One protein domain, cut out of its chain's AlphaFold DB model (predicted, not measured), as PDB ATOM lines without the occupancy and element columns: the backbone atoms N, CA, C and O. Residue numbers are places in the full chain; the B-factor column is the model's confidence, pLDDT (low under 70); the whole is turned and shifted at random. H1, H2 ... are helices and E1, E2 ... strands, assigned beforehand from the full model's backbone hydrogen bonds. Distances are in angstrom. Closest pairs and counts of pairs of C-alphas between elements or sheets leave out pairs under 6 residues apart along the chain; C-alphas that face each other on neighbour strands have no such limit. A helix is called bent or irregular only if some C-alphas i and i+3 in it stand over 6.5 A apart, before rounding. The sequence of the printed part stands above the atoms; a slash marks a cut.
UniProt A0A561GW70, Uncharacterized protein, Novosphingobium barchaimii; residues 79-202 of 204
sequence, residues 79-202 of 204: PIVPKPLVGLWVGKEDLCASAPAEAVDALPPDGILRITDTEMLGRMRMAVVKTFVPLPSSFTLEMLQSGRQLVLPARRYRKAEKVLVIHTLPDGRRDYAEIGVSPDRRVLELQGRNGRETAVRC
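What this domain is: This is residues 79 to 202 of the 204 residues of an uncharacterized protein of Novosphingobium barchaimii (UniProt A0A561GW70). The domain is a small closed barrel of eight antiparallel strands, E1 to E8, which follow one another round the ring in chain order until E8 meets E1. Two short helices lie outside the barrel wall, H1 over E1 and H2 over E6, and each is followed by a long loop with no named element. The printed part has 124 residues, with two named helices and eight named strands in the order E1, H1, E2, E3, E4, H2, E5, E6, E7, E8. The class is mostly strand, though the named elements hold 57 residues, under half of the printed part. The whole is compact, with a radius of gyration of the C-alphas of 14.3 A and spans of 43 by 35 by 24 A.

How they stand to each other: Round the barrel run E1, residues 87 to 90, E2, residues 112 to 115, E3, residues 119 to 121, E4, residues 125 to 132, E5, residues 162 to 168, E6, residues 174 to 181, E7, residues 187 to 192, and E8, residues 195 to 201. E2, E3 and E4 form one meander, each strand the antiparallel neighbour of the one before, and E5, E6, E7 and E8 form another. The hairpins are E2 and E3, E3 and E4, E5 and E6, E6 and E7, and E7 and E8. Between E5 and E6, N 163 and O 179 are within hydrogen-bond range at 2.8 A. E6 and E7 have N 178 and O 191 at 2.8 A, and E7 and E8 have N 188 and O 199 at 2.7 A. The ring is closed by E8 and E1, antiparallel at 116 degrees, with N 200 and O 90 at 2.7 A. E8 is staggered: it pairs with E7 over residues 195 to 200 and with E1 over residues 200 to 201. E1 and E2 have N 89 and O 113 at 2.8 A, and E2 and E3 have N 114 and O 121 at 2.8 A. E4 bends by 61 degrees at residue 129; it pairs with E3 over residues 125 to 127, with N 120 and O 126 at 2.9 A, and with E5 over residues 127 to 132, with N 132 and O 164 at 2.8 A. H1, residues 93 to 97, is on the barrel, outside it and over E1, at a height over the sheet of 8.2 A; the closest C-alphas of H1 and E1 are those of Cys 96 and Val 90, 6.6 A apart. H2, residues 141 to 145, is also outside the barrel and on it, over E6; the closest C-alphas of H2 and E6 are those of Leu 141 and Glu 178, 7.5 A apart. H1 and H2 are apart. In H2 every O i to N i+4 pair is within hydrogen-bond range; in H1 it is 0 of 1, with 1 of 2 O i to N i+3 pairs within range.

Where its parts are: E1 begins at C-alpha 87, (560.041, 684.034, 723.007). E6 is 22.8 A from first to last C-alpha, E8 20.0 A, E4 and E5 19.5 A each, and E7 16.1 A. E1, E2, E3, H1 and H2 are shorter. H1 is neither bent nor irregular, but only just: C-alphas 94 and 97 are 6.3 A apart. E8 ends at C-alpha 201, (553.456, 683.410, 726.274).

The domain as a whole: The two C-alphas farthest apart are those of Ala 97 and Gln 149, at 43.5 A. The printed part has no cut. The long links are H1 to E2, 14 residues, and H2 to E5, 16 residues. The mean pLDDT of the printed part is 73.3, and 42 residues are under 70: residues 79 to 80, 100 to 105, 129 to 161, and 174.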
ATOM      1  N   PRO A  79     576.469 684.675 726.791       61.94
ATOM      2  CA  PRO A  79     575.147 684.484 727.370       61.94
ATOM      3  C   PRO A  79     574.527 683.194 726.816       61.94
ATOM      4  O   PRO A  79     574.623 682.903 725.624       61.94
ATOM      5  N   ILE A  80     573.927 682.393 727.697       66.69
ATOM      6  CA  ILE A  80     573.196 681.178 727.325       66.69
ATOM      7  C   ILE A  80     571.806 681.289 727.935       66.69
ATOM      8  O   ILE A  80     571.588 680.889 729.080       66.69
ATOM      9  N   VAL A  81     570.859 681.830 727.173       74.00
ATOM     10  CA  VAL A  81     569.458 681.892 727.591       74.00
ATOM     11  C   VAL A  81     568.812 680.516 727.364       74.00
ATOM     12  O   VAL A  81     568.856 679.985 726.252       74.00
ATOM     13  N   PRO A  82     568.230 679.870 728.395       75.56
ATOM     14  CA  PRO A  82     567.512 678.619 728.205       75.56
ATOM     15  C   PRO A  82     566.392 678.763 727.172       75.56
ATOM     16  O   PRO A  82     565.549 679.652 727.278       75.56
ATOM     17  N   LYS A  83     566.314 677.815 726.229       82.00
ATOM     18  CA  LYS A  83     565.271 677.783 725.187       82.00
ATOM     19  C   LYS A  83     563.833 677.986 725.698       82.00
ATOM     20  O   LYS A  83     563.063 678.609 724.978       82.00
ATOM     21  N   PRO A  84     563.428 677.481 726.885       83.25
ATOM     22  CA  PRO A  84     562.085 677.737 727.406       83.25
ATOM     23  C   PRO A  84     561.765 679.214 727.674       83.25
ATOM     24  O   PRO A  84     560.591 679.564 727.649       83.25
ATOM     25  N   LEU A  85     562.776 680.054 727.922       84.31
ATOM     26  CA  LEU A  85     562.611 681.488 728.186       84.31
ATOM     27  C   LEU A  85     562.544 682.313 726.903       84.31
ATOM     28  O   LEU A  85     561.925 683.371 726.890       84.31
ATOM     29  N   VAL A  86     563.168 681.829 725.828       87.31
ATOM     30  CA  VAL A  86     563.178 682.516 724.537       87.31
ATOM     31  C   VAL A  86     561.756 682.584 723.982       87.31
ATOM     32  O   VAL A  86     561.033 681.579 723.911       87.31
ATOM     33  N   GLY A  87     561.351 683.785 723.585       89.12
ATOM     34  CA  GLY A  87     560.041 684.034 723.007       89.12
ATOM     35  C   GLY A  87     559.456 685.389 723.370       89.12
ATOM     36  O   GLY A  87     560.117 686.258 723.944       89.12
ATOM     37  N   LEU A  88     558.190 685.536 722.994       90.81
ATOM     38  CA  LEU A  88     557.382 686.723 723.209       90.81
ATOM     39  C   LEU A  88     556.438 686.488 724.386       90.81
ATOM     40  O   LEU A  88     555.674 685.516 724.401       90.81
ATOM     41  N   TRP A  89     556.522 687.376 725.363       92.25
ATOM     42  CA  TRP A  89     555.790 687.326 726.616       92.25
ATOM     43  C   TRP A  89     555.028 688.631 726.808       92.25
ATOM     44  O   TRP A  89     555.533 689.697 726.465       92.25
ATOM     45  N   VAL A  90     553.826 688.567 727.362       92.38
ATOM     46  CA  VAL A  90     552.971 689.740 727.558       92.38
ATOM     47  C   VAL A  90     552.377 689.778 728.952       92.38
ATOM     48  O   VAL A  90     551.961 688.755 729.479       92.38
ATOM     49  N   GLY A  91     552.300 690.956 729.563       88.50
ATOM     50  CA  GLY A  91     551.677 691.107 730.883       88.50
ATOM     51  C   GLY A  91     550.177 690.786 730.882       88.50
ATOM     52  O   GLY A  91     549.623 690.437 731.922       88.50
ATOM     53  N   LYS A  92     549.520 690.888 729.719       88.06
ATOM     54  CA  LYS A  92     548.107 690.559 729.511       88.06
ATOM     55  C   LYS A  92     547.910 689.888 728.153       88.06
ATOM     56  O   LYS A  92     548.549 690.278 727.182       88.06
ATOM     57  N   GLU A  93     547.040 688.887 728.098       86.19
ATOM     58  CA  GLU A  93     546.851 688.018 726.926       86.19
ATOM     59  C   GLU A  93     546.318 688.760 725.687       86.19
ATOM     60  O   GLU A  93     546.696 688.441 724.562       86.19
ATOM     61  N   ASP A  94     545.521 689.813 725.879       87.25
ATOM     62  CA  ASP A  94     545.007 690.688 724.817       87.25
ATOM     63  C   ASP A  94     546.118 691.415 724.040       87.25
ATOM     64  O   ASP A  94     545.961 691.715 722.855       87.25
ATOM     65  N   LEU A  95     547.279 691.628 724.666       87.25
ATOM     66  CA  LEU A  95     548.444 692.234 724.020       87.25
ATOM     67  C   LEU A  95     549.141 691.290 723.031       87.25
ATOM     68  O   LEU A  95     549.982 691.746 722.260       87.25
ATOM     69  N   CYS A  96     548.808 689.996 722.992       85.62
ATOM     70  CA  CYS A  96     549.411 689.089 722.013       85.62
ATOM     71  C   CYS A  96     549.058 689.442 720.564       85.62
ATOM     72  O   CYS A  96     549.862 689.179 719.674       85.62
ATOM     73  N   ALA A  97     547.898 690.060 720.319       82.94
ATOM     74  CA  ALA A  97     547.483 690.467 718.974       82.94
ATOM     75  C   ALA A  97     548.280 691.668 718.436       82.94
ATOM     76  O   ALA A  97     548.448 691.809 717.228       82.94
ATOM     77  N   SER A  98     548.773 692.534 719.326       77.31
ATOM     78  CA  SER A  98     549.587 693.707 718.982       77.31
ATOM     79  C   SER A  98     551.088 693.431 719.059       77.31
ATOM     80  O   SER A  98     551.901 694.300 718.728       77.31
ATOM     81  N   ALA A  99     551.471 692.233 719.499       72.25
ATOM     82  CA  ALA A  99     552.858 691.879 719.686       72.25
ATOM     83  C   ALA A  99     553.504 691.515 718.335       72.25
ATOM     84  O   ALA A  99     552.972 690.689 717.591       72.25
ATOM     85  N   PRO A 100     554.650 692.125 717.984       69.56
ATOM     86  CA  PRO A 100     555.288 691.881 716.698       69.56
ATOM     87  C   PRO A 100     555.736 690.418 716.597       69.56
ATOM     88  O   PRO A 100     556.457 689.920 717.461       69.56
ATOM     89  N   ALA A 101     555.318 689.745 715.519       64.50
ATOM     90  CA  ALA A 101     555.614 688.332 715.272       64.50
ATOM     91  C   ALA A 101     557.112 688.052 715.041       64.50
ATOM     92  O   ALA A 101     557.569 686.931 715.251       64.50
ATOM     93  N   GLU A 102     557.886 689.069 714.645       63.41
ATOM     94  CA  GLU A 102     559.299 688.939 714.290       63.41
ATOM     95  C   GLU A 102     560.223 689.844 715.117       63.41
ATOM     96  O   GLU A 102     559.809 690.794 715.793       63.41
ATOM     97  N   ALA A 103     561.519 689.529 715.055       59.97
ATOM     98  CA  ALA A 103     562.597 690.310 715.642       59.97
ATOM     99  C   ALA A 103     562.809 691.625 714.870       59.97
ATOM    100  O   ALA A 103     563.762 691.778 714.121       59.97
ATOM    101  N   VAL A 104     561.904 692.586 715.051       65.31
ATOM    102  CA  VAL A 104     562.125 693.970 714.608       65.31
ATOM    103  C   VAL A 104     563.156 694.614 715.537       65.31
ATOM    104  O   VAL A 104     563.016 694.482 716.752       65.31
ATOM    105  N   ASP A 105     564.145 695.345 715.013       68.44
ATOM    106  CA  ASP A 105     565.139 696.092 715.815       68.44
ATOM    107  C   ASP A 105     564.516 697.137 716.767       68.44
ATOM    108  O   ASP A 105     565.179 697.664 717.664       68.44
ATOM    109  N   ALA A 106     563.222 697.414 716.609       79.50
ATOM    110  CA  ALA A 106     562.443 698.260 717.494       79.50
ATOM    111  C   ALA A 106     562.174 697.603 718.860       79.50
ATOM    112  O   ALA A 106     562.028 696.383 718.991       79.50
ATOM    113  N   LEU A 107     562.068 698.449 719.888       82.12
ATOM    114  CA  LEU A 107     561.556 698.039 721.192       82.12
ATOM    115  C   LEU A 107     560.079 697.653 721.065       82.12
ATOM    116  O   LEU A 107     559.330 698.358 720.382       82.12
ATOM    117  N   PRO A 108     559.646 696.549 721.695       83.56
ATOM    118  CA  PRO A 108     558.238 696.212 721.707       83.56
ATOM    119  C   PRO A 108     557.449 697.233 722.552       83.56
ATOM    120  O   PRO A 108     558.024 697.874 723.437       83.56
ATOM    121  N   PRO A 109     556.138 697.389 722.297       82.81
ATOM    122  CA  PRO A 109     555.276 698.241 723.108       82.81
ATOM    123  C   PRO A 109     555.282 697.881 724.600       82.81
ATOM    124  O   PRO A 109     555.620 696.767 725.007       82.81
ATOM    125  N   ASP A 110     554.828 698.828 725.418       83.81
ATOM    126  CA  ASP A 110     554.632 698.638 726.852       83.81
ATOM    127  C   ASP A 110     553.796 697.389 727.171       83.81
ATOM    128  O   ASP A 110     552.754 697.138 726.570       83.81
ATOM    129  N   GLY A 111     554.247 696.616 728.162       84.38
ATOM    130  CA  GLY A 111     553.584 695.374 728.572       84.38
ATOM    131  C   GLY A 111     553.963 694.149 727.736       84.38
ATOM    132  O   GLY A 111     553.488 693.057 728.043       84.38
ATOM    133  N   ILE A 112     554.836 694.303 726.736       88.12
ATOM    134  CA  ILE A 112     555.404 693.205 725.952       88.12
ATOM    135  C   ILE A 112     556.886 693.054 726.310       88.12
ATOM    136  O   ILE A 112     557.648 694.020 726.333       88.12
ATOM    137  N   LEU A 113     557.299 691.821 726.579       89.56
ATOM    138  CA  LEU A 113     558.671 691.421 726.850       89.56
ATOM    139  C   LEU A 113     559.090 690.354 725.839       89.56
ATOM    140  O   LEU A 113     558.557 689.246 725.810       89.56
ATOM    141  N   ARG A 114     560.094 690.660 725.026       89.81
ATOM    142  CA  ARG A 114     560.725 689.715 724.107       89.81
ATOM    143  C   ARG A 114     562.084 689.308 724.660       89.81
ATOM    144  O   ARG A 114     562.937 690.158 724.898       89.81
ATOM    145  N   ILE A 115     562.290 688.010 724.841       88.50
ATOM    146  CA  ILE A 115     563.559 687.438 725.301       88.50
ATOM    147  C   ILE A 115     564.197 686.701 724.125       88.50
ATOM    148  O   ILE A 115     563.596 685.776 723.574       88.50
ATOM    149  N   THR A 116     565.403 687.115 723.741       87.75
ATOM    150  CA  THR A 116     566.238 686.467 722.718       87.75
ATOM    151  C   THR A 116     567.411 685.737 723.377       87.75
ATOM    152  O   THR A 116     567.498 685.657 724.601       87.75
ATOM    153  N   ASP A 117     568.335 685.208 722.575       81.75
ATOM    154  CA  ASP A 117     569.548 684.559 723.085       81.75
ATOM    155  C   ASP A 117     570.529 685.547 723.747       81.75
ATOM    156  O   ASP A 117     571.397 685.136 724.519       81.75
ATOM    157  N   THR A 118     570.404 686.845 723.452       81.75
ATOM    158  CA  THR A 118     571.376 687.879 723.849       81.75
ATOM    159  C   THR A 118     570.750 689.119 724.475       81.75
ATOM    160  O   THR A 118     571.468 689.937 725.047       81.75
ATOM    161  N   GLU A 119     569.436 689.301 724.378       86.56
ATOM    162  CA  GLU A 119     568.767 690.530 724.798       86.56
ATOM    163  C   GLU A 119     567.406 690.247 725.435       86.56
ATOM    164  O   GLU A 119     566.694 689.307 725.080       86.56
ATOM    165  N   MET A 120     567.028 691.123 726.362       86.75
ATOM    166  CA  MET A 120     565.656 691.276 726.820       86.75
ATOM    167  C   MET A 120     565.158 692.635 726.348       86.75
ATOM    168  O   MET A 120     565.760 693.672 726.637       86.75
ATOM    169  N   LEU A 121     564.069 692.624 725.596       87.12
ATOM    170  CA  LEU A 121     563.501 693.794 724.949       87.12
ATOM    171  C   LEU A 121     562.105 694.012 725.518       87.12
ATOM    172  O   LEU A 121     561.225 693.179 725.336       87.12
ATOM    173  N   GLY A 122     561.924 695.119 726.222       86.06
ATOM    174  CA  GLY A 122     560.628 695.586 726.711       86.06
ATOM    175  C   GLY A 122     560.529 697.089 726.492       86.06
ATOM    176  O   GLY A 122     560.963 697.591 725.458       86.06
ATOM    177  N   ARG A 123     560.125 697.823 727.535       84.38
ATOM    178  CA  ARG A 123     560.233 699.297 727.598       84.38
ATOM    179  C   ARG A 123     561.630 699.834 727.289       84.38
ATOM    180  O   ARG A 123     561.794 700.977 726.878       84.38
ATOM    181  N   MET A 124     562.645 699.024 727.556       81.38
ATOM    182  CA  MET A 124     564.034 699.319 727.255       81.38
ATOM    183  C   MET A 124     564.738 698.064 726.751       81.38
ATOM    184  O   MET A 124     564.291 696.938 726.992       81.38
ATOM    185  N   ARG A 125     565.860 698.275 726.063       84.38
ATOM    186  CA  ARG A 125     566.768 697.212 725.645       84.38
ATOM    187  C   ARG A 125     567.721 696.916 726.792       84.38
ATOM    188  O   ARG A 125     568.462 697.795 727.226       84.38
ATOM    189  N   MET A 126     567.699 695.678 727.261       81.50
ATOM    190  CA  MET A 126     568.625 695.170 728.263       81.50
ATOM    191  C   MET A 126     569.503 694.118 727.601       81.50
ATOM    192  O   MET A 126     569.020 693.067 727.171       81.50
ATOM    193  N   ALA A 127     570.801 694.398 727.519       77.31
ATOM    194  CA  ALA A 127     571.755 693.432 726.996       77.31
ATOM    195  C   ALA A 127     571.941 692.317 728.029       77.31
ATOM    196  O   ALA A 127     572.319 692.589 729.174       77.31
ATOM    197  N   VAL A 128     571.679 691.067 727.643       71.69
ATOM    198  CA  VAL A 128     571.962 689.911 728.494       71.69
ATOM    199  C   VAL A 128     573.464 689.701 728.471       71.69
ATOM    200  O   VAL A 128     574.038 689.197 727.509       71.69
ATOM    201  N   VAL A 129     574.113 690.105 729.556       64.62
ATOM    202  CA  VAL A 129     575.557 689.937 729.702       64.62
ATOM    203  C   VAL A 129     575.848 688.476 730.002       64.62
ATOM    204  O   VAL A 129     576.764 687.894 729.423       64.62
ATOM    205  N   LYS A 130     575.083 687.885 730.934       64.44
ATOM    206  CA  LYS A 130     575.266 686.506 731.405       64.44
ATOM    207  C   LYS A 130     573.953 685.917 731.913       64.44
ATOM    208  O   LYS A 130     573.168 686.603 732.561       64.44
ATOM    209  N   THR A 131     573.778 684.617 731.717       62.84
ATOM    210  CA  THR A 131     572.661 683.846 732.278       62.84
ATOM    211  C   THR A 131     573.218 682.663 733.056       62.84
ATOM    212  O   THR A 131     574.087 681.946 732.560       62.84
ATOM    213  N   PHE A 132     572.730 682.458 734.275       61.97
ATOM    214  CA  PHE A 132     573.151 681.374 735.152       61.97
ATOM    215  C   PHE A 132     572.062 680.320 735.303       61.97
ATOM    216  O   PHE A 132     570.882 680.626 735.433       61.97
ATOM    217  N   VAL A 133     572.491 679.064 735.331       56.81
ATOM    218  CA  VAL A 133     571.647 677.875 735.512       56.81
ATOM    219  C   VAL A 133     571.287 677.651 736.997       56.81
ATOM    220  O   VAL A 133     571.845 678.326 737.861       56.81
ATOM    221  N   PRO A 134     570.295 676.788 737.292       50.56
ATOM    222  CA  PRO A 134     569.229 677.066 738.230       50.56
ATOM    223  C   PRO A 134     569.700 677.194 739.651       50.56
ATOM    224  O   PRO A 134     570.538 676.450 740.164       50.56
ATOM    225  N   LEU A 135     569.021 678.143 740.256       51.75
ATOM    226  CA  LEU A 135     569.103 678.507 741.638       51.75
ATOM    227  C   LEU A 135     568.349 677.442 742.452       51.75
ATOM    228  O   LEU A 135     567.338 676.909 741.980       51.75
ATOM    229  N   PRO A 136     568.833 677.082 743.648       50.44
ATOM    230  CA  PRO A 136     568.095 676.200 744.541       50.44
ATOM    231  C   PRO A 136     566.762 676.872 744.891       50.44
ATOM    232  O   PRO A 136     566.674 678.097 744.905       50.44
ATOM    233  N   SER A 137     565.724 676.102 745.224       52.59
ATOM    234  CA  SER A 137     564.416 676.665 745.616       52.59
ATOM    235  C   SER A 137     564.488 677.591 746.837       52.59
ATOM    236  O   SER A 137     563.584 678.387 747.061       52.59
ATOM    237  N   SER A 138     565.569 677.498 747.612       52.75
ATOM    238  CA  SER A 138     565.877 678.361 748.748       52.75
ATOM    239  C   SER A 138     566.576 679.674 748.371       52.75
ATOM    240  O   SER A 138     566.945 680.423 749.270       52.75
ATOM    241  N   PHE A 139     566.851 679.928 747.090       59.50
ATOM    242  CA  PHE A 139     567.504 681.156 746.648       59.50
ATOM    243  C   PHE A 139     566.575 682.362 746.746       59.50
ATOM    244  O   PHE A 139     565.406 682.295 746.378       59.50
ATOM    245  N   THR A 140     567.141 683.497 747.155       59.47
ATOM    246  CA  THR A 140     566.520 684.814 747.022       59.47
ATOM    247  C   THR A 140     567.533 685.807 746.450       59.47
ATOM    248  O   THR A 140     568.742 685.667 746.647       59.47
ATOM    249  N   LEU A 141     567.064 686.855 745.767       61.94
ATOM    250  CA  LEU A 141     567.942 687.927 745.267       61.94
ATOM    251  C   LEU A 141     568.717 688.628 746.393       61.94
ATOM    252  O   LEU A 141     569.866 689.024 746.200       61.94
ATOM    253  N   GLU A 142     568.128 688.726 747.584       60.00
ATOM    254  CA  GLU A 142     568.793 689.258 748.777       60.00
ATOM    255  C   GLU A 142     570.034 688.437 749.162       60.00
ATOM    256  O   GLU A 142     570.987 688.980 749.721       60.00
ATOM    257  N   MET A 143     570.092 687.142 748.827       56.94
ATOM    258  CA  MET A 143     571.274 686.307 749.080       56.94
ATOM    259  C   MET A 143     572.490 686.754 748.259       56.94
ATOM    260  O   MET A 143     573.607 686.702 748.771       56.94
ATOM    261  N   LEU A 144     572.290 687.282 747.043       58.44
ATOM    262  CA  LEU A 144     573.373 687.880 746.246       58.44
ATOM    263  C   LEU A 144     573.892 689.181 746.865       58.44
ATOM    264  O   LEU A 144     575.088 689.456 746.818       58.44
ATOM    265  N   GLN A 145     572.992 689.986 747.430       53.88
ATOM    266  CA  GLN A 145     573.315 691.301 747.992       53.88
ATOM    267  C   GLN A 145     573.883 691.208 749.415       53.88
ATOM    268  O   GLN A 145     574.675 692.051 749.821       53.88
ATOM    269  N   SER A 146     573.514 690.163 750.159       42.53
ATOM    270  CA  SER A 146     573.926 689.938 751.551       42.53
ATOM    271  C   SER A 146     575.269 689.222 751.703       42.53
ATOM    272  O   SER A 146     575.732 689.030 752.826       42.53
ATOM    273  N   GLY A 147     575.888 688.778 750.601       41.28
ATOM    274  CA  GLY A 147     577.102 687.955 750.643       41.28
ATOM    275  C   GLY A 147     576.880 686.564 751.253       41.28
ATOM    276  O   GLY A 147     577.847 685.900 751.632       41.28
ATOM    277  N   ARG A 148     575.618 686.124 751.378       35.38
ATOM    278  CA  ARG A 148     575.247 684.821 751.938       35.38
ATOM    279  C   ARG A 148     575.326 683.710 750.889       35.38
ATOM    280  O   ARG A 148     575.343 683.919 749.681       35.38
ATOM    281  N   GLN A 149     575.424 682.497 751.414       38.03
ATOM    282  CA  GLN A 149     575.821 681.276 750.721       38.03
ATOM    283  C   GLN A 149     574.738 680.769 749.768       38.03
ATOM    284  O   GLN A 149     573.560 680.864 750.090       38.03
ATOM    285  N   LEU A 150     575.113 680.235 748.604       40.47
ATOM    286  CA  LEU A 150     574.175 680.050 747.496       40.47
ATOM    287  C   LEU A 150     574.506 678.761 746.735       40.47
ATOM    288  O   LEU A 150     575.577 678.648 746.156       40.47
ATOM    289  N   VAL A 151     573.620 677.763 746.783       37.19
ATOM    290  CA  VAL A 151     573.911 676.371 746.384       37.19
ATOM    291  C   VAL A 151     573.467 676.095 744.945       37.19
ATOM    292  O   VAL A 151     572.299 675.810 744.726       37.19
ATOM    293  N   LEU A 152     574.368 676.115 743.957       43.03
ATOM    294  CA  LEU A 152     574.021 675.709 742.582       43.03
ATOM    295  C   LEU A 152     574.449 674.266 742.307       43.03
ATOM    296  O   LEU A 152     575.648 673.974 742.362       43.03
ATOM    297  N   PRO A 153     573.528 673.351 741.957       36.78
ATOM    298  CA  PRO A 153     573.918 672.005 741.583       36.78
ATOM    299  C   PRO A 153     574.535 672.018 740.177       36.78
ATOM    300  O   PRO A 153     574.053 672.670 739.250       36.78
ATOM    301  N   ALA A 154     575.618 671.267 739.989       39.97
ATOM    302  CA  ALA A 154     576.246 671.090 738.688       39.97
ATOM    303  C   ALA A 154     575.780 669.775 738.044       39.97
ATOM    304  O   ALA A 154     575.788 668.733 738.694       39.97
ATOM    305  N   ARG A 155     575.490 669.839 736.731       38.22
ATOM    306  CA  ARG A 155     575.527 668.757 735.710       38.22
ATOM    307  C   ARG A 155     574.242 668.364 734.956       38.22
ATOM    308  O   ARG A 155     574.370 667.567 734.033       38.22
ATOM    309  N   ARG A 156     573.040 668.922 735.188       41.16
ATOM    310  CA  ARG A 156     571.834 668.514 734.396       41.16
ATOM    311  C   ARG A 156     570.931 669.623 733.829       41.16
ATOM    312  O   ARG A 156     569.786 669.369 733.468       41.16
ATOM    313  N   TYR A 157     571.432 670.841 733.642       51.25
ATOM    314  CA  TYR A 157     570.551 672.013 733.536       51.25
ATOM    315  C   TYR A 157     570.318 672.626 732.150       51.25
ATOM    316  O   TYR A 157     570.154 673.832 732.022       51.25
ATOM    317  N   ARG A 158     570.149 671.797 731.111       47.47
ATOM    318  CA  ARG A 158     569.496 672.258 729.861       47.47
ATOM    319  C   ARG A 158     567.970 672.439 729.999       47.47
ATOM    320  O   ARG A 158     567.330 672.886 729.056       47.47
ATOM    321  N   LYS A 159     567.388 672.056 731.145       52.53
ATOM    322  CA  LYS A 159     565.939 672.056 731.428       52.53
ATOM    323  C   LYS A 159     565.550 672.951 732.618       52.53
ATOM    324  O   LYS A 159     564.530 672.708 733.243       52.53
ATOM    325  N   ALA A 160     566.395 673.911 732.986       58.47
ATOM    326  CA  ALA A 160     566.144 674.774 734.136       58.47
ATOM    327  C   ALA A 160     564.899 675.643 733.917       58.47
ATOM    328  O   ALA A 160     564.824 676.359 732.920       58.47
ATOM    329  N   GLU A 161     563.949 675.561 734.847       68.12
ATOM    330  CA  GLU A 161     562.721 676.364 734.833       68.12
ATOM    331  C   GLU A 161     562.933 677.747 735.444       68.12
ATOM    332  O   GLU A 161     562.181 678.649 735.119       68.12
ATOM    333  N   LYS A 162     563.974 677.937 736.267       71.62
ATOM    334  CA  LYS A 162     564.363 679.218 736.873       71.62
ATOM    335  C   LYS A 162     565.848 679.496 736.681       71.62
ATOM    336  O   LYS A 162     566.663 678.582 736.802       71.62
ATOM    337  N   VAL A 163     566.206 680.747 736.411       72.31
ATOM    338  CA  VAL A 163     567.582 681.203 736.171       72.31
ATOM    339  C   VAL A 163     567.832 682.582 736.757       72.31
ATOM    340  O   VAL A 163     566.918 683.392 736.870       72.31
ATOM    341  N   LEU A 164     569.093 682.873 737.067       75.62
ATOM    342  CA  LEU A 164     569.543 684.231 737.362       75.62
ATOM    343  C   LEU A 164     570.098 684.856 736.083       75.62
ATOM    344  O   LEU A 164     570.974 684.281 735.437       75.62
ATOM    345  N   VAL A 165     569.633 686.047 735.738       74.62
ATOM    346  CA  VAL A 165     570.090 686.809 734.575       74.62
ATOM    347  C   VAL A 165     570.814 688.064 735.041       74.62
ATOM    348  O   VAL A 165     570.244 688.885 735.760       74.62
ATOM    349  N   ILE A 166     572.062 688.227 734.598       72.12
ATOM    350  CA  ILE A 166     572.776 689.505 734.654       72.12
ATOM    351  C   ILE A 166     572.538 690.221 733.342       72.12
ATOM    352  O   ILE A 166     572.871 689.711 732.267       72.12
ATOM    353  N   HIS A 167     572.051 691.443 733.450       70.06
ATOM    354  CA  HIS A 167     571.860 692.309 732.308       70.06
ATOM    355  C   HIS A 167     572.493 693.677 732.551       70.06
ATOM    356  O   HIS A 167     572.741 694.083 733.691       70.06
ATOM    357  N   THR A 168     572.794 694.365 731.455       74.56
ATOM    358  CA  THR A 168     573.268 695.746 731.468       74.56
ATOM    359  C   THR A 168     572.123 696.667 731.077       74.56
ATOM    360  O   THR A 168     571.458 696.449 730.061       74.56
ATOM    361  N   LEU A 169     571.901 697.680 731.910       77.88
ATOM    362  CA  LEU A 169     570.960 698.768 731.676       77.88
ATOM    363  C   LEU A 169     571.522 699.752 730.631       77.88
ATOM    364  O   LEU A 169     572.736 699.778 730.412       77.88
ATOM    365  N   PRO A 170     570.681 700.610 730.022       74.94
ATOM    366  CA  PRO A 170     571.136 701.601 729.041       74.94
ATOM    367  C   PRO A 170     572.231 702.554 729.550       74.94
ATOM    368  O   PRO A 170     573.016 703.066 728.762       74.94
ATOM    369  N   ASP A 171     572.311 702.772 730.865       78.81
ATOM    370  CA  ASP A 171     573.322 703.611 731.521       78.81
ATOM    371  C   ASP A 171     574.656 702.884 731.803       78.81
ATOM    372  O   ASP A 171     575.551 703.436 732.443       78.81
ATOM    373  N   GLY A 172     574.797 701.632 731.359       70.56
ATOM    374  CA  GLY A 172     575.990 700.811 731.560       70.56
ATOM    375  C   GLY A 172     576.069 700.123 732.926       70.56
ATOM    376  O   GLY A 172     576.960 699.290 733.135       70.56
ATOM    377  N   ARG A 173     575.144 700.397 733.858       73.81
ATOM    378  CA  ARG A 173     575.084 699.680 735.139       73.81
ATOM    379  C   ARG A 173     574.623 698.243 734.928       73.81
ATOM    380  O   ARG A 173     573.856 697.928 734.021       73.81
ATOM    381  N   ARG A 174     575.093 697.358 735.804       66.75
ATOM    382  CA  ARG A 174     574.659 695.960 735.857       66.75
ATOM    383  C   ARG A 174     573.523 695.808 736.854       66.75
ATOM    384  O   ARG A 174     573.603 696.366 737.950       66.75
ATOM    385  N   ASP A 175     572.537 694.999 736.502       73.38
ATOM    386  CA  ASP A 175     571.501 694.565 737.431       73.38
ATOM    387  C   ASP A 175     571.184 693.075 737.258       73.38
ATOM    388  O   ASP A 175     571.718 692.390 736.374       73.38
ATOM    389  N   TYR A 176     570.358 692.565 738.168       79.12
ATOM    390  CA  TYR A 176     570.067 691.146 738.314       79.12
ATOM    391  C   TYR A 176     568.561 690.914 738.340       79.12
ATOM    392  O   TYR A 176     567.822 691.651 738.992       79.12
ATOM    393  N   ALA A 177     568.120 689.851 737.675       80.69
ATOM    394  CA  ALA A 177     566.751 689.364 737.771       80.69
ATOM    395  C   ALA A 177     566.743 687.835 737.853       80.69
ATOM    396  O   ALA A 177     567.522 687.170 737.171       80.69
ATOM    397  N   GLU A 178     565.864 687.274 738.676       83.06
ATOM    398  CA  GLU A 178     565.456 685.880 738.538       83.06
ATOM    399  C   GLU A 178     564.368 685.806 737.467       83.06
ATOM    400  O   GLU A 178     563.420 686.590 737.475       83.06
ATOM    401  N   ILE A 179     564.519 684.871 736.536       84.75
ATOM    402  CA  ILE A 179     563.533 684.598 735.497       84.75
ATOM    403  C   ILE A 179     563.146 683.132 735.588       84.75
ATOM    404  O   ILE A 179     564.007 682.252 735.542       84.75
ATOM    405  N   GLY A 180     561.853 682.879 735.719       85.94
ATOM    406  CA  GLY A 180     561.255 681.562 735.777       85.94
ATOM    407  C   GLY A 180     560.218 681.357 734.686       85.94
ATOM    408  O   GLY A 180     559.594 682.309 734.244       85.94
ATOM    409  N   VAL A 181     559.995 680.116 734.277       86.50
ATOM    410  CA  VAL A 181     558.820 679.706 733.507       86.50
ATOM    411  C   VAL A 181     558.082 678.615 734.254       86.50
ATOM    412  O   VAL A 181     558.700 677.710 734.814       86.50
ATOM    413  N   SER A 182     556.757 678.688 734.234       86.06
ATOM    414  CA  SER A 182     555.885 677.647 734.759       86.06
ATOM    415  C   SER A 182     556.145 676.298 734.058       86.06
ATOM    416  O   SER A 182     556.589 676.278 732.902       86.06
ATOM    417  N   PRO A 183     555.827 675.155 734.697       82.44
ATOM    418  CA  PRO A 183     556.057 673.828 734.111       82.44
ATOM    419  C   PRO A 183     555.389 673.618 732.739       82.44
ATOM    420  O   PRO A 183     555.940 672.957 731.856       82.44
ATOM    421  N   ASP A 184     554.222 674.232 732.516       85.88
ATOM    422  CA  ASP A 184     553.485 674.220 731.241       85.88
ATOM    423  C   ASP A 184     554.009 675.245 730.206       85.88
ATOM    424  O   ASP A 184     553.557 675.292 729.051       85.88
ATOM    425  N   ARG A 185     555.009 676.047 730.597       84.94
ATOM    426  CA  ARG A 185     555.675 677.089 729.802       84.94
ATOM    427  C   ARG A 185     554.687 678.097 729.228       84.94
ATOM    428  O   ARG A 185     554.765 678.437 728.039       84.94
ATOM    429  N   ARG A 186     553.687 678.466 730.023       88.81
ATOM    430  CA  ARG A 186     552.688 679.481 729.669       88.81
ATOM    431  C   ARG A 186     552.930 680.787 730.398       88.81
ATOM    432  O   ARG A 186     552.683 681.828 729.807       88.81
ATOM    433  N   VAL A 187     553.456 680.724 731.617       90.19
ATOM    434  CA  VAL A 187     553.706 681.887 732.462       90.19
ATOM    435  C   VAL A 187     555.205 682.044 732.673       90.19
ATOM    436  O   VAL A 187     555.884 681.103 733.072       90.19
ATOM    437  N   LEU A 188     555.710 683.234 732.390       91.19
ATOM    438  CA  LEU A 188     557.018 683.721 732.787       91.19
ATOM    439  C   LEU A 188     556.859 684.470 734.107       91.19
ATOM    440  O   LEU A 188     555.984 685.321 734.241       91.19
ATOM    441  N   GLU A 189     557.724 684.179 735.062       90.81
ATOM    442  CA  GLU A 189     557.865 684.926 736.302       90.81
ATOM    443  C   GLU A 189     559.179 685.695 736.244       90.81
ATOM    444  O   GLU A 189     560.239 685.101 736.062       90.81
ATOM    445  N   LEU A 190     559.124 687.009 736.406       87.88
ATOM    446  CA  LEU A 190     560.298 687.860 736.497       87.88
ATOM    447  C   LEU A 190     560.345 688.460 737.896       87.88
ATOM    448  O   LEU A 190     559.403 689.108 738.341       87.88
ATOM    449  N   GLN A 191     561.440 688.249 738.603       86.31
ATOM    450  CA  GLN A 191     561.686 688.863 739.895       86.31
ATOM    451  C   GLN A 191     562.940 689.716 739.767       86.31
ATOM    452  O   GLN A 191     564.042 689.201 739.591       86.31
ATOM    453  N   GLY A 192     562.771 691.030 739.848       80.94
ATOM    454  CA  GLY A 192     563.866 691.990 739.879       80.94
ATOM    455  C   GLY A 192     563.944 692.704 741.223       80.94
ATOM    456  O   GLY A 192     563.221 692.387 742.172       80.94
ATOM    457  N   ARG A 193     564.796 693.730 741.286       75.50
ATOM    458  CA  ARG A 193     564.890 694.636 742.443       75.50
ATOM    459  C   ARG A 193     563.597 695.416 742.695       75.50
ATOM    460  O   ARG A 193     563.282 695.718 743.838       75.50
ATOM    461  N   ASN A 194     562.857 695.725 741.631       77.50
ATOM    462  CA  ASN A 194     561.663 696.573 741.685       77.50
ATOM    463  C   ASN A 194     560.366 695.792 741.943       77.50
ATOM    464  O   ASN A 194     559.295 696.391 741.963       77.50
ATOM    465  N   GLY A 195     560.450 694.474 742.143       82.31
ATOM    466  CA  GLY A 195     559.299 693.632 742.439       82.31
ATOM    467  C   GLY A 195     559.202 692.398 741.552       82.31
ATOM    468  O   GLY A 195     560.147 692.025 740.848       82.31
ATOM    469  N   ARG A 196     558.041 691.748 741.654       86.69
ATOM    470  CA  ARG A 196     557.679 690.552 740.900       86.69
ATOM    471  C   ARG A 196     556.704 690.921 739.796       86.69
ATOM    472  O   ARG A 196     555.713 691.600 740.052       86.69
ATOM    473  N   GLU A 197     556.954 690.405 738.610       88.12
ATOM    474  CA  GLU A 197     556.105 690.545 737.440       88.12
ATOM    475  C   GLU A 197     555.835 689.163 736.843       88.12
ATOM    476  O   GLU A 197     556.636 688.233 736.974       88.12
ATOM    477  N   THR A 198     554.687 689.018 736.189       90.50
ATOM    478  CA  THR A 198     554.325 687.803 735.458       90.50
ATOM    479  C   THR A 198     553.923 688.155 734.039       90.50
ATOM    480  O   THR A 198     553.277 689.179 733.822       90.50
ATOM    481  N   ALA A 199     554.255 687.293 733.086       90.88
ATOM    482  CA  ALA A 199     553.880 687.461 731.690       90.88
ATOM    483  C   ALA A 199     553.427 686.129 731.078       90.88
ATOM    484  O   ALA A 199     553.903 685.067 731.460       90.88
ATOM    485  N   VAL A 200     552.507 686.174 730.122       92.44
ATOM    486  CA  VAL A 200     551.947 685.023 729.410       92.44
ATOM    487  C   VAL A 200     552.605 684.896 728.041       92.44
ATOM    488  O   VAL A 200     552.942 685.894 727.411       92.44
ATOM    489  N   ARG A 201     552.827 683.668 727.574       91.00
ATOM    490  CA  ARG A 201     553.456 683.410 726.274       91.00
ATOM    491  C   ARG A 201     552.482 683.643 725.120       91.00
ATOM    492  O   ARG A 201     551.404 683.057 725.125       91.00
ATOM    493  N   CYS A 202     552.901 684.378 724.094       85.00
ATOM    494  CA  CYS A 202     552.132 684.504 722.852       85.00
ATOM    495  C   CYS A 202     552.410 683.357 721.869       85.00
ATOM    496  O   CYS A 202     553.515 682.808 721.844       85.00
TER     497      CYS A 202